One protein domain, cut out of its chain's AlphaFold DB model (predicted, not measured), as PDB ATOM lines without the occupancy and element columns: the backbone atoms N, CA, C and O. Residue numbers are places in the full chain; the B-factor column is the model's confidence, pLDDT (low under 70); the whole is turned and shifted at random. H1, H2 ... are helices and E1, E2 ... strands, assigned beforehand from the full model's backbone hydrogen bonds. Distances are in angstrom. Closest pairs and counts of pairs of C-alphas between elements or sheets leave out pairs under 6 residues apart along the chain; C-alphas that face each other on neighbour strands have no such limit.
ATOM      1  N   GLU A  25     101.424 116.565 169.928       92.31
ATOM      2  CA  GLU A  25      99.991 116.249 169.792       92.31
ATOM      3  C   GLU A  25      99.590 115.887 168.351       92.31
ATOM      4  O   GLU A  25      98.582 115.217 168.141       92.31
ATOM      5  N   ILE A  26     100.377 116.316 167.358       93.31
ATOM      6  CA  ILE A  26     100.127 116.074 165.930       93.31
ATOM      7  C   ILE A  26     100.984 114.918 165.403       93.31
ATOM      8  O   ILE A  26     100.509 114.112 164.605       93.31
ATOM      9  N   HIS A  27     102.245 114.835 165.832       94.06
ATOM     10  CA  HIS A  27     103.225 113.886 165.285       94.06
ATOM     11  C   HIS A  27     103.549 112.704 166.211       94.06
ATOM     12  O   HIS A  27     104.297 111.803 165.821       94.06
ATOM     13  N   GLY A  28     102.982 112.691 167.419       94.12
ATOM     14  CA  GLY A  28     103.245 111.676 168.431       94.12
ATOM     15  C   GLY A  28     104.570 111.874 169.173       94.12
ATOM     16  O   GLY A  28     105.266 112.878 168.989       94.12
ATOM     17  N   GLU A  29     104.924 110.914 170.028       91.75
ATOM     18  CA  GLU A  29     106.113 111.003 170.894       91.75
ATOM     19  C   GLU A  29     107.411 110.847 170.091       91.75
ATOM     20  O   GLU A  29     108.381 111.568 170.328       91.75
ATOM     21  N   SER A  30     107.424 109.954 169.094       91.31
ATOM     22  CA  SER A  30     108.596 109.763 168.230       91.31
ATOM     23  C   SER A  30     108.711 110.805 167.111       91.31
ATOM     24  O   SER A  30     109.745 110.878 166.444       91.31
ATOM     25  N   GLY A  31     107.644 111.575 166.865       92.81
ATOM     26  CA  GLY A  31     107.493 112.443 165.694       92.81
ATOM     27  C   GLY A  31     107.124 111.704 164.396       92.81
ATOM     28  O   GLY A  31     106.919 112.348 163.368       92.81
ATOM     29  N   LEU A  32     107.055 110.367 164.425       94.19
ATOM     30  CA  LEU A  32     106.697 109.491 163.304       94.19
ATOM     31  C   LEU A  32     105.807 108.321 163.772       94.19
ATOM     32  O   LEU A  32     105.943 107.200 163.276       94.19
ATOM     33  N   ASP A  33     104.928 108.562 164.748       92.81
ATOM     34  CA  ASP A  33     104.086 107.513 165.335       92.81
ATOM     35  C   ASP A  33     103.133 106.879 164.297       92.81
ATOM     36  O   ASP A  33     102.699 107.512 163.333       92.81
ATOM     37  N   GLY A  34     102.803 105.596 164.498       94.38
ATOM     38  CA  GLY A  34     101.940 104.800 163.613       94.38
ATOM     39  C   GLY A  34     102.646 103.561 163.048       94.38
ATOM     40  O   GLY A  34     102.318 102.441 163.448       94.38
ATOM     41  N   PRO A  35     103.612 103.705 162.124       93.94
ATOM     42  CA  PRO A  35     104.374 102.581 161.589       93.94
ATOM     43  C   PRO A  35     105.465 102.089 162.553       93.94
ATOM     44  O   PRO A  35     106.085 102.856 163.285       93.94
ATOM     45  N   LYS A  36     105.789 100.791 162.486       92.50
ATOM     46  CA  LYS A  36     106.955 100.230 163.184       92.50
ATOM     47  C   LYS A  36     108.222 100.472 162.360       92.50
ATOM     48  O   LYS A  36     108.434  99.818 161.338       92.50
ATOM     49  N   LEU A  37     109.065 101.397 162.809       90.94
ATOM     50  CA  LEU A  37     110.358 101.697 162.187       90.94
ATOM     51  C   LEU A  37     111.488 100.824 162.773       90.94
ATOM     52  O   LEU A  37     111.364 100.334 163.900       90.94
ATOM     53  N   PRO A  38     112.599 100.606 162.036       90.50
ATOM     54  CA  PRO A  38     113.799  99.989 162.598       90.50
ATOM     55  C   PRO A  38     114.303 100.777 163.812       90.50
ATOM     56  O   PRO A  38     114.385 102.001 163.763       90.50
ATOM     57  N   SER A  39     114.677 100.078 164.887       87.38
ATOM     58  CA  SER A  39     115.180 100.710 166.117       87.38
ATOM     59  C   SER A  39     116.554 101.357 165.946       87.38
ATOM     60  O   SER A  39     116.938 102.214 166.738       87.38
ATOM     61  N   THR A  40     117.302 100.951 164.920       86.75
ATOM     62  CA  THR A  40     118.623 101.482 164.608       86.75
ATOM     63  C   THR A  40     118.623 102.139 163.229       86.75
ATOM     64  O   THR A  40     118.222 101.521 162.236       86.75
ATOM     65  N   PRO A  41     119.082 103.398 163.122       88.12
ATOM     66  CA  PRO A  41     119.255 104.030 161.828       88.12
ATOM     67  C   PRO A  41     120.393 103.338 161.072       88.12
ATOM     68  O   PRO A  41     121.440 103.026 161.633       88.12
ATOM     69  N   SER A  42     120.224 103.151 159.764       88.25
ATOM     70  CA  SER A  42     121.253 102.547 158.905       88.25
ATOM     71  C   SER A  42     122.472 103.451 158.670       88.25
ATOM     72  O   SER A  42     123.395 103.057 157.963       88.25
ATOM     73  N   ARG A  43     122.454 104.690 159.178       88.94
ATOM     74  CA  ARG A  43     123.515 105.688 159.023       88.94
ATOM     75  C   ARG A  43     123.519 106.642 160.218       88.94
ATOM     76  O   ARG A  43     122.462 107.004 160.727       88.94
ATOM     77  N   GLN A  44     124.708 107.085 160.620       91.44
ATOM     78  CA  GLN A  44     124.876 108.167 161.587       91.44
ATOM     79  C   GLN A  44     124.928 109.529 160.891       91.44
ATOM     80  O   GLN A  44     125.432 109.655 159.770       91.44
ATOM     81  N   ALA A  45     124.424 110.554 161.577       95.44
ATOM     82  CA  ALA A  45     124.616 111.927 161.142       95.44
ATOM     83  C   ALA A  45     126.114 112.265 161.105       95.44
ATOM     84  O   ALA A  45     126.894 111.775 161.924       95.44
ATOM     85  N   VAL A  46     126.521 113.107 160.155       97.06
ATOM     86  CA  VAL A  46     127.899 113.605 160.108       97.06
ATOM     87  C   VAL A  46     128.188 114.483 161.328       97.06
ATOM     88  O   VAL A  46     127.298 115.173 161.828       97.06
ATOM     89  N   ALA A  47     129.444 114.502 161.780       96.56
ATOM     90  CA  ALA A  47     129.919 115.356 162.872       96.56
ATOM     91  C   ALA A  47     130.122 116.818 162.415       96.56
ATOM     92  O   ALA A  47     131.164 117.423 162.649       96.56
ATOM     93  N   MET A  48     129.133 117.365 161.710       97.00
ATOM     94  CA  MET A  48     129.110 118.728 161.190       97.00
ATOM     95  C   MET A  48     127.704 119.307 161.407       97.00
ATOM     96  O   MET A  48     126.726 118.632 161.071       97.00
ATOM     97  N   PRO A  49     127.571 120.527 161.957       97.88
ATOM     98  CA  PRO A  49     126.275 121.184 162.110       97.88
ATOM     99  C   PRO A  49     125.558 121.367 160.767       97.88
ATOM    100  O   PRO A  49     126.196 121.659 159.755       97.88
ATOM    101  N   ALA A  50     124.226 121.268 160.744       98.31
ATOM    102  CA  ALA A  50     123.463 121.411 159.500       98.31
ATOM    103  C   ALA A  50     123.688 122.767 158.806       98.31
ATOM    104  O   ALA A  50     123.736 122.805 157.582       98.31
ATOM    105  N   SER A  51     123.887 123.860 159.557       98.25
ATOM    106  CA  SER A  51     124.225 125.166 158.970       98.25
ATOM    107  C   SER A  51     125.542 125.127 158.190       98.25
ATOM    108  O   SER A  51     125.629 125.719 157.124       98.25
ATOM    109  N   ASP A  52     126.543 124.394 158.686       98.44
ATOM    110  CA  ASP A  52     127.845 124.257 158.019       98.44
ATOM    111  C   ASP A  52     127.735 123.354 156.797       98.44
ATOM    112  O   ASP A  52     128.350 123.626 155.772       98.44
ATOM    113  N   VAL A  53     126.901 122.311 156.866       98.50
ATOM    114  CA  VAL A  53     126.588 121.492 155.689       98.50
ATOM    115  C   VAL A  53     125.892 122.324 154.615       98.50
ATOM    116  O   VAL A  53     126.263 122.191 153.453       98.50
ATOM    117  N   ILE A  54     124.938 123.192 154.976       98.62
ATOM    118  CA  ILE A  54     124.290 124.115 154.028       98.62
ATOM    119  C   ILE A  54     125.340 125.028 153.393       98.62
ATOM    120  O   ILE A  54     125.429 125.068 152.170       98.62
ATOM    121  N   ILE A  55     126.166 125.702 154.202       98.69
ATOM    122  CA  ILE A  55     127.202 126.617 153.700       98.69
ATOM    123  C   ILE A  55     128.155 125.886 152.754       98.69
ATOM    124  O   ILE A  55     128.339 126.314 151.619       98.69
ATOM    125  N   ASN A  56     128.709 124.753 153.190       98.25
ATOM    126  CA  ASN A  56     129.648 123.978 152.389       98.25
ATOM    127  C   ASN A  56     129.005 123.512 151.085       98.25
ATOM    128  O   ASN A  56     129.594 123.683 150.026       98.25
ATOM    129  N   LYS A  57     127.783 122.967 151.133       98.00
ATOM    130  CA  LYS A  57     127.100 122.489 149.928       98.00
ATOM    131  C   LYS A  57     126.792 123.604 148.945       98.00
ATOM    132  O   LYS A  57     126.945 123.366 147.757       98.00
ATOM    133  N   VAL A  58     126.385 124.778 149.416       98.38
ATOM    134  CA  VAL A  58     126.116 125.919 148.535       98.38
ATOM    135  C   VAL A  58     127.413 126.455 147.926       98.38
ATOM    136  O   VAL A  58     127.483 126.633 146.716       98.38
ATOM    137  N   MET A  59     128.456 126.653 148.735       98.06
ATOM    138  CA  MET A  59     129.712 127.265 148.283       98.06
ATOM    139  C   MET A  59     130.565 126.354 147.394       98.06
ATOM    140  O   MET A  59     131.360 126.858 146.608       98.06
ATOM    141  N   THR A  60     130.450 125.029 147.528       97.75
ATOM    142  CA  THR A  60     131.210 124.073 146.704       97.75
ATOM    143  C   THR A  60     130.398 123.499 145.546       97.75
ATOM    144  O   THR A  60     130.853 122.549 144.914       97.75
ATOM    145  N   SER A  61     129.165 123.959 145.335       97.62
ATOM    146  CA  SER A  61     128.349 123.488 144.219       97.62
ATOM    147  C   SER A  61     128.764 124.212 142.944       97.62
ATOM    148  O   SER A  61     128.846 125.436 142.929       97.62
ATOM    149  N   ASP A  62     128.976 123.463 141.864       97.56
ATOM    150  CA  ASP A  62     129.293 124.039 140.549       97.56
ATOM    151  C   ASP A  62     128.093 124.784 139.934       97.56
ATOM    152  O   ASP A  62     128.244 125.579 139.007       97.56
ATOM    153  N   THR A  63     126.886 124.528 140.448       97.56
ATOM    154  CA  THR A  63     125.638 125.178 140.031       97.56
ATOM    155  C   THR A  63     124.898 125.775 141.227       97.56
ATOM    156  O   THR A  63     125.013 125.234 142.332       97.56
ATOM    157  N   PRO A  64     124.071 126.820 141.026       97.62
ATOM    158  CA  PRO A  64     123.211 127.350 142.076       97.62
ATOM    159  C   PRO A  64     122.373 126.264 142.766       97.62
ATOM    160  O   PRO A  64     121.907 125.319 142.128       97.62
ATOM    161  N   VAL A  65     122.208 126.380 144.085       98.31
ATOM    162  CA  VAL A  65     121.526 125.371 144.912       98.31
ATOM    163  C   VAL A  65     120.125 125.842 145.280       98.31
ATOM    164  O   VAL A  65     119.949 126.941 145.798       98.31
ATOM    165  N   THR A  66     119.127 124.981 145.095       98.56
ATOM    166  CA  THR A  66     117.782 125.196 145.640       98.56
ATOM    167  C   THR A  66     117.662 124.575 147.036       98.56
ATOM    168  O   THR A  66     117.927 123.388 147.235       98.56
ATOM    169  N   ILE A  67     117.234 125.377 148.013       98.56
ATOM    170  CA  ILE A  67     116.967 124.936 149.387       98.56
ATOM    171  C   ILE A  67     115.474 124.646 149.532       98.56
ATOM    172  O   ILE A  67     114.644 125.520 149.294       98.56
ATOM    173  N   VAL A  68     115.132 123.439 149.988       98.56
ATOM    174  CA  VAL A  68     113.755 123.069 150.342       98.56
ATOM    175  C   VAL A  68     113.628 122.999 151.861       98.56
ATOM    176  O   VAL A  68     114.237 122.138 152.496       98.56
ATOM    177  N   ALA A  69     112.854 123.910 152.451       98.12
ATOM    178  CA  ALA A  69     112.691 124.025 153.899       98.12
ATOM    179  C   ALA A  69     111.257 123.676 154.324       98.12
ATOM    180  O   ALA A  69     110.324 124.435 154.083       98.12
ATOM    181  N   THR A  70     111.076 122.528 154.977       97.62
ATOM    182  CA  THR A  70     109.755 122.035 155.420       97.62
ATOM    183  C   THR A  70     109.523 122.143 156.928       97.62
ATOM    184  O   THR A  70     108.498 121.692 157.430       97.62
ATOM    185  N   GLY A  71     110.477 122.732 157.645       96.00
ATOM    186  CA  GLY A  71     110.395 123.032 159.069       96.00
ATOM    187  C   GLY A  71     110.788 124.486 159.350       96.00
ATOM    188  O   GLY A  71     110.965 125.273 158.415       96.00
ATOM    189  N   PRO A  72     110.991 124.852 160.626       97.06
ATOM    190  CA  PRO A  72     111.440 126.187 161.007       97.06
ATOM    191  C   PRO A  72     112.751 126.586 160.324       97.06
ATOM    192  O   PRO A  72     113.696 125.800 160.214       97.06
ATOM    193  N   LEU A  73     112.848 127.855 159.924       97.81
ATOM    194  CA  LEU A  73     113.965 128.379 159.126       97.81
ATOM    195  C   LEU A  73     115.277 128.571 159.909       97.81
ATOM    196  O   LEU A  73     116.223 129.140 159.371       97.81
ATOM    197  N   THR A  74     115.381 128.093 161.152       98.06
ATOM    198  CA  THR A  74     116.528 128.320 162.047       98.06
ATOM    199  C   THR A  74     117.870 127.971 161.399       98.06
ATOM    200  O   THR A  74     118.805 128.767 161.465       98.06
ATOM    201  N   ASN A  75     117.979 126.815 160.733       98.31
ATOM    202  CA  ASN A  75     119.236 126.394 160.098       98.31
ATOM    203  C   ASN A  75     119.584 127.253 158.875       98.31
ATOM    204  O   ASN A  75     120.743 127.625 158.706       98.31
ATOM    205  N   VAL A  76     118.585 127.591 158.054       98.31
ATOM    206  CA  VAL A  76     118.760 128.430 156.857       98.31
ATOM    207  C   VAL A  76     119.168 129.844 157.265       98.31
ATOM    208  O   VAL A  76     120.150 130.374 156.753       98.31
ATOM    209  N   ALA A  77     118.480 130.419 158.253       98.25
ATOM    210  CA  ALA A  77     118.824 131.713 158.827       98.25
ATOM    211  C   ALA A  77     120.237 131.701 159.429       98.25
ATOM    212  O   ALA A  77     121.028 132.590 159.143       98.25
ATOM    213  N   THR A  78     120.592 130.668 160.201       98.44
ATOM    214  CA  THR A  78     121.943 130.530 160.771       98.44
ATOM    215  C   THR A  78     123.017 130.471 159.684       98.44
ATOM    216  O   THR A  78     124.063 131.098 159.835       98.44
ATOM    217  N   ALA A  79     122.768 129.745 158.589       98.62
ATOM    218  CA  ALA A  79     123.692 129.665 157.462       98.62
ATOM    219  C   ALA A  79     123.884 131.034 156.786       98.62
ATOM    220  O   ALA A  79     125.020 131.474 156.636       98.62
ATOM    221  N   LEU A  80     122.792 131.737 156.467       98.62
ATOM    222  CA  LEU A  80     122.828 133.068 155.842       98.62
ATOM    223  C   LEU A  80     123.476 134.132 156.741       98.62
ATOM    224  O   LEU A  80     124.189 134.997 156.248       98.62
ATOM    225  N   ILE A  81     123.250 134.069 158.056       98.38
ATOM    226  CA  ILE A  81     123.871 134.989 159.021       98.38
ATOM    227  C   ILE A  81     125.383 134.750 159.104       98.38
ATOM    228  O   ILE A  81     126.152 135.705 159.195       98.38
ATOM    229  N   ARG A  82     125.817 133.483 159.107       98.31
ATOM    230  CA  ARG A  82     127.235 133.121 159.256       98.31
ATOM    231  C   ARG A  82     128.038 133.277 157.972       98.31
ATOM    232  O   ARG A  82     129.218 133.596 158.054       98.31
ATOM    233  N   GLU A  83     127.420 133.040 156.821       98.44
ATOM    234  CA  GLU A  83     128.046 133.190 155.513       98.44
ATOM    235  C   GLU A  83     127.069 133.848 154.527       98.44
ATOM    236  O   GLU A  83     126.391 133.155 153.769       98.44
ATOM    237  N   PRO A  84     126.976 135.188 154.506       98.50
ATOM    238  CA  PRO A  84     126.041 135.894 153.632       98.50
ATOM    239  C   PRO A  84     126.268 135.650 152.133       98.50
ATOM    240  O   PRO A  84     125.318 135.752 151.358       98.50
ATOM    241  N   ARG A  85     127.491 135.277 151.711       98.06
ATOM    242  CA  ARG A  85     127.825 135.021 150.293       98.06
ATOM    243  C   ARG A  85     127.061 133.839 149.701       98.06
ATOM    244  O   ARG A  85     126.908 133.763 148.482       98.06
ATOM    245  N   ILE A  86     126.534 132.935 150.538       98.31
ATOM    246  CA  ILE A  86     125.699 131.834 150.042       98.31
ATOM    247  C   ILE A  86     124.432 132.350 149.352       98.31
ATOM    248  O   ILE A  86     123.913 131.660 148.485       98.31
ATOM    249  N   ALA A  87     123.946 133.551 149.690       98.00
ATOM    250  CA  ALA A  87     122.758 134.130 149.065       98.00
ATOM    251  C   ALA A  87     122.922 134.319 147.547       98.00
ATOM    252  O   ALA A  87     121.949 134.185 146.816       98.00
ATOM    253  N   GLU A  88     124.145 134.569 147.071       97.19
ATOM    254  CA  GLU A  88     124.455 134.728 145.641       97.19
ATOM    255  C   GLU A  88     124.489 133.390 144.886       97.19
ATOM    256  O   GLU A  88     124.378 133.360 143.663       97.19
ATOM    257  N   HIS A  89     124.631 132.279 145.613       97.69
ATOM    258  CA  HIS A  89     124.761 130.924 145.071       97.69
ATOM    259  C   HIS A  89     123.510 130.069 145.329       97.69
ATOM    260  O   HIS A  89     123.436 128.913 144.907       97.69
ATOM    261  N   ILE A  90     122.517 130.617 146.032       98.44
ATOM    262  CA  ILE A  90     121.210 129.994 146.210       98.44
ATOM    263  C   ILE A  90     120.334 130.401 145.030       98.44
ATOM    264  O   ILE A  90     120.062 131.578 144.822       98.44
ATOM    265  N   GLU A  91     119.857 129.412 144.283       98.38
ATOM    266  CA  GLU A  91     118.887 129.637 143.211       98.38
ATOM    267  C   GLU A  91     117.538 130.073 143.787       98.38
ATOM    268  O   GLU A  91     116.934 131.052 143.353       98.38
ATOM    269  N   SER A  92     117.055 129.325 144.780       98.31
ATOM    270  CA  SER A  92     115.778 129.588 145.428       98.31
ATOM    271  C   SER A  92     115.703 128.954 146.816       98.31
ATOM    272  O   SER A  92     116.389 127.974 147.123       98.31
ATOM    273  N   ILE A  93     114.830 129.505 147.658       98.38
ATOM    274  CA  ILE A  93     114.415 128.889 148.919       98.38
ATOM    275  C   ILE A  93     112.924 128.583 148.795       98.38
ATOM    276  O   ILE A  93     112.086 129.475 148.914       98.38
ATOM    277  N   THR A  94     112.597 127.318 148.548       98.25
ATOM    278  CA  THR A  94     111.214 126.831 148.531       98.25
ATOM    279  C   THR A  94     110.856 126.367 149.934       98.25
ATOM    280  O   THR A  94     111.401 125.379 150.427       98.25
ATOM    281  N   LEU A  95     109.951 127.079 150.600       97.88
ATOM    282  CA  LEU A  95     109.574 126.790 151.981       97.88
ATOM    283  C   LEU A  95     108.113 126.356 152.106       97.88
ATOM    284  O   LEU A  95     107.246 126.851 151.388       97.88
ATOM    285  N   MET A  96     107.847 125.456 153.052       97.56
ATOM    286  CA  MET A  96     106.506 125.178 153.557       97.56
ATOM    287  C   MET A  96     106.340 125.932 154.874       97.56
ATOM    288  O   MET A  96     106.998 125.629 155.868       97.56
ATOM    289  N   GLY A  97     105.484 126.945 154.864       96.12
ATOM    290  CA  GLY A  97     105.192 127.745 156.040       96.12
ATOM    291  C   GLY A  97     104.404 128.999 155.693       96.12
ATOM    292  O   GLY A  97     104.431 129.476 154.558       96.12
ATOM    293  N   GLY A  98     103.714 129.537 156.693       95.69
ATOM    294  CA  GLY A  98     102.840 130.696 156.548       95.69
ATOM    295  C   GLY A  98     101.450 130.336 156.026       95.69
ATOM    296  O   GLY A  98     101.137 129.184 155.734       95.69
ATOM    297  N   GLY A  99     100.587 131.342 155.943       93.25
ATOM    298  CA  GLY A  99      99.215 131.176 155.484       93.25
ATOM    299  C   GLY A  99      98.370 132.401 155.795       93.25
ATOM    300  O   GLY A  99      98.736 133.228 156.627       93.25
ATOM    301  N   THR A 100      97.223 132.510 155.125       91.31
ATOM    302  CA  THR A 100      96.232 133.564 155.396       91.31
ATOM    303  C   THR A 100      95.626 133.426 156.798       91.31
ATOM    304  O   THR A 100      95.268 134.423 157.418       91.31
ATOM    305  N   PHE A 101      95.550 132.194 157.310       93.56
ATOM    306  CA  PHE A 101      95.116 131.856 158.667       93.56
ATOM    307  C   PHE A 101      96.199 131.023 159.357       93.56
ATOM    308  O   PHE A 101      96.956 130.315 158.689       93.56
ATOM    309  N   GLY A 102      96.277 131.104 160.684       93.44
ATOM    310  CA  GLY A 102      97.224 130.298 161.447       93.44
ATOM    311  C   GLY A 102      96.715 128.885 161.739       93.44
ATOM    312  O   GLY A 102      95.512 128.658 161.849       93.44
ATOM    313  N   ASN A 103      97.646 127.940 161.880       93.38
ATOM    314  CA  ASN A 103      97.371 126.573 162.340       93.38
ATOM    315  C   ASN A 103      97.887 126.306 163.766       93.38
ATOM    316  O   ASN A 103      97.616 125.245 164.317       93.38
ATOM    317  N   TRP A 104      98.615 127.260 164.362       94.06
ATOM    318  CA  TRP A 104      99.171 127.141 165.713       94.06
ATOM    319  C   TRP A 104      98.654 128.221 166.661       94.06
ATOM    320  O   TRP A 104      98.309 127.956 167.808       94.06
ATOM    321  N   THR A 105      98.586 129.464 166.184       93.00
ATOM    322  CA  THR A 105      97.789 130.530 166.810       93.00
ATOM    323  C   THR A 105      96.730 130.987 165.808       93.00
ATOM    324  O   THR A 105      96.820 130.598 164.643       93.00
ATOM    325  N   PRO A 106      95.763 131.847 166.182       95.69
ATOM    326  CA  PRO A 106      94.762 132.326 165.226       95.69
ATOM    327  C   PRO A 106      95.354 132.950 163.949       95.69
ATOM    328  O   PRO A 106      94.730 132.908 162.892       95.69
ATOM    329  N   THR A 107      96.569 133.507 164.027       96.00
ATOM    330  CA  THR A 107      97.205 134.260 162.934       96.00
ATOM    331  C   THR A 107      98.596 133.758 162.545       96.00
ATOM    332  O   THR A 107      99.237 134.382 161.704       96.00
ATOM    333  N   ALA A 108      99.109 132.685 163.157       95.56
ATOM    334  CA  ALA A 108     100.452 132.187 162.868       95.56
ATOM    335  C   ALA A 108     100.482 130.685 162.577       95.56
ATOM    336  O   ALA A 108      99.859 129.871 163.266       95.56
ATOM    337  N   GLU A 109     101.258 130.345 161.553       97.00
ATOM    338  CA  GLU A 109     101.606 128.982 161.172       97.00
ATOM    339  C   GLU A 109     102.841 128.507 161.963       97.00
ATOM    340  O   GLU A 109     103.722 129.311 162.277       97.00
ATOM    341  N   PHE A 110     102.880 127.223 162.324       95.69
ATOM    342  CA  PHE A 110     103.896 126.596 163.181       95.69
ATOM    343  C   PHE A 110     105.354 126.906 162.783       95.69
ATOM    344  O   PHE A 110     106.119 127.417 163.615       95.69
ATOM    345  N   ASN A 111     105.731 126.655 161.524       96.00
ATOM    346  CA  ASN A 111     107.097 126.846 161.030       96.00
ATOM    347  C   ASN A 111     107.514 128.322 161.083       96.00
ATOM    348  O   ASN A 111     108.601 128.640 161.576       96.00
ATOM    349  N   ILE A 112     106.644 129.235 160.633       96.19
ATOM    350  CA  ILE A 112     106.923 130.685 160.631       96.19
ATOM    351  C   ILE A 112     106.898 131.279 162.039       96.19
ATOM    352  O   ILE A 112     107.659 132.199 162.352       96.19
ATOM    353  N   LEU A 113     106.070 130.737 162.933       93.44
ATOM    354  CA  LEU A 113     106.064 131.155 164.329       93.44
ATOM    355  C   LEU A 113     107.378 130.795 165.041       93.44
ATOM    356  O   LEU A 113     107.675 131.412 166.071       93.44
ATOM    357  N   GLY A 114     108.171 129.871 164.489       84.62
ATOM    358  CA  GLY A 114     109.475 129.461 165.006       84.62
ATOM    359  C   GLY A 114     109.348 128.467 166.152       84.62
ATOM    360  O   GLY A 114     109.973 128.656 167.196       84.62
TER     361      GLY A 114
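Overview. This is residues 25 to 114 of the 116 residues of a protein of Staphylococcus aureus (UniProt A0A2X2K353). A small, loose body is built on a narrow ribbon of two parallel strands, E1 and E2, with three helices, H1, H2 and H3, gathered in a triangle over one face of it. Residues 25 to 48 stick out from this body as a long free arm, and the long link after E2 makes a loop before short H4. The printed part has 90 residues with four named helices and two named strands, in the order H1, E1, H2, H3, E2, H4; the class is mixed, helices and strands, with 39 residues, under half, in named elements. The whole is loose, with a radius of gyration of the C-alphas of 16.2 A, and its outline is flat, spanning 40 by 40 by 20 A.

Along the chain. Begin at Glu 25 and pass residues 25 to 49, which hold no named element. Find C-alpha 50 at (123.463, 121.411, 159.500); there H1 begins, residues 50 to 59, 14.1 A long. Next come E1, residues 65 to 69, 12.7 A, and H2, residues 74 to 82, 12.1 A. H3, residues 84 to 88, is 8.2 A long, and E2, residues 90 to 95, is 13.4 A long, beginning with C-alpha 90 at (121.210, 129.994, 146.210). H4, residues 110 to 113, spans 5.2 A and ends with C-alpha 113 at (106.064, 131.155, 164.329).

Arrangement. Look first at H1, which touches H2 at a steep tilt of 54 degrees, the same way; their closest C-alphas, those of Ser 51 and Ala 79, are 4.8 A apart. H1 and H3 only just touch, with 3 pairs of C-alphas within 8 A, the closest being those of Val 58 and Ile 86, 6.1 A. The closest C-alphas of H1 and E1 are those of Val 58 and Val 65, 5.9 A apart. E1 and E2 are parallel neighbours at 15 degrees; look for N 67 and O 92, 2.9 A, and N 94 and O 67, 2.8 A, within hydrogen-bond range. E1, H2, H3 and E2 form a strand-helix-strand unit, two parallel neighbour strands with helices between them along the chain, and its crossover is right-handed. H2 and H3 touch only at the corner, and only just, with 3 pairs of C-alphas within 8 A; the closest are those of Leu 80 and Ile 86, 6.6 A. H2 and E2 are apart, as are E1 and H3. H4 touches no helix and is apart from E1. In H1 and H2 every O i to N i+4 pair is within hydrogen-bond range; in H3 it is 0 of 1, beside 2 of 2 O i to N i+3 pairs, and H4 is too short for an O i to N i+4 pair.

Size, cuts and confidence. The two farthest C-alphas, those of Asp 62 and Pro 106, are 43.2 A apart. The printed part has no cut; the link E2 to H4, with 14 residues, is long. The mean pLDDT of the printed part is 95.8, and no printed residue is under 70.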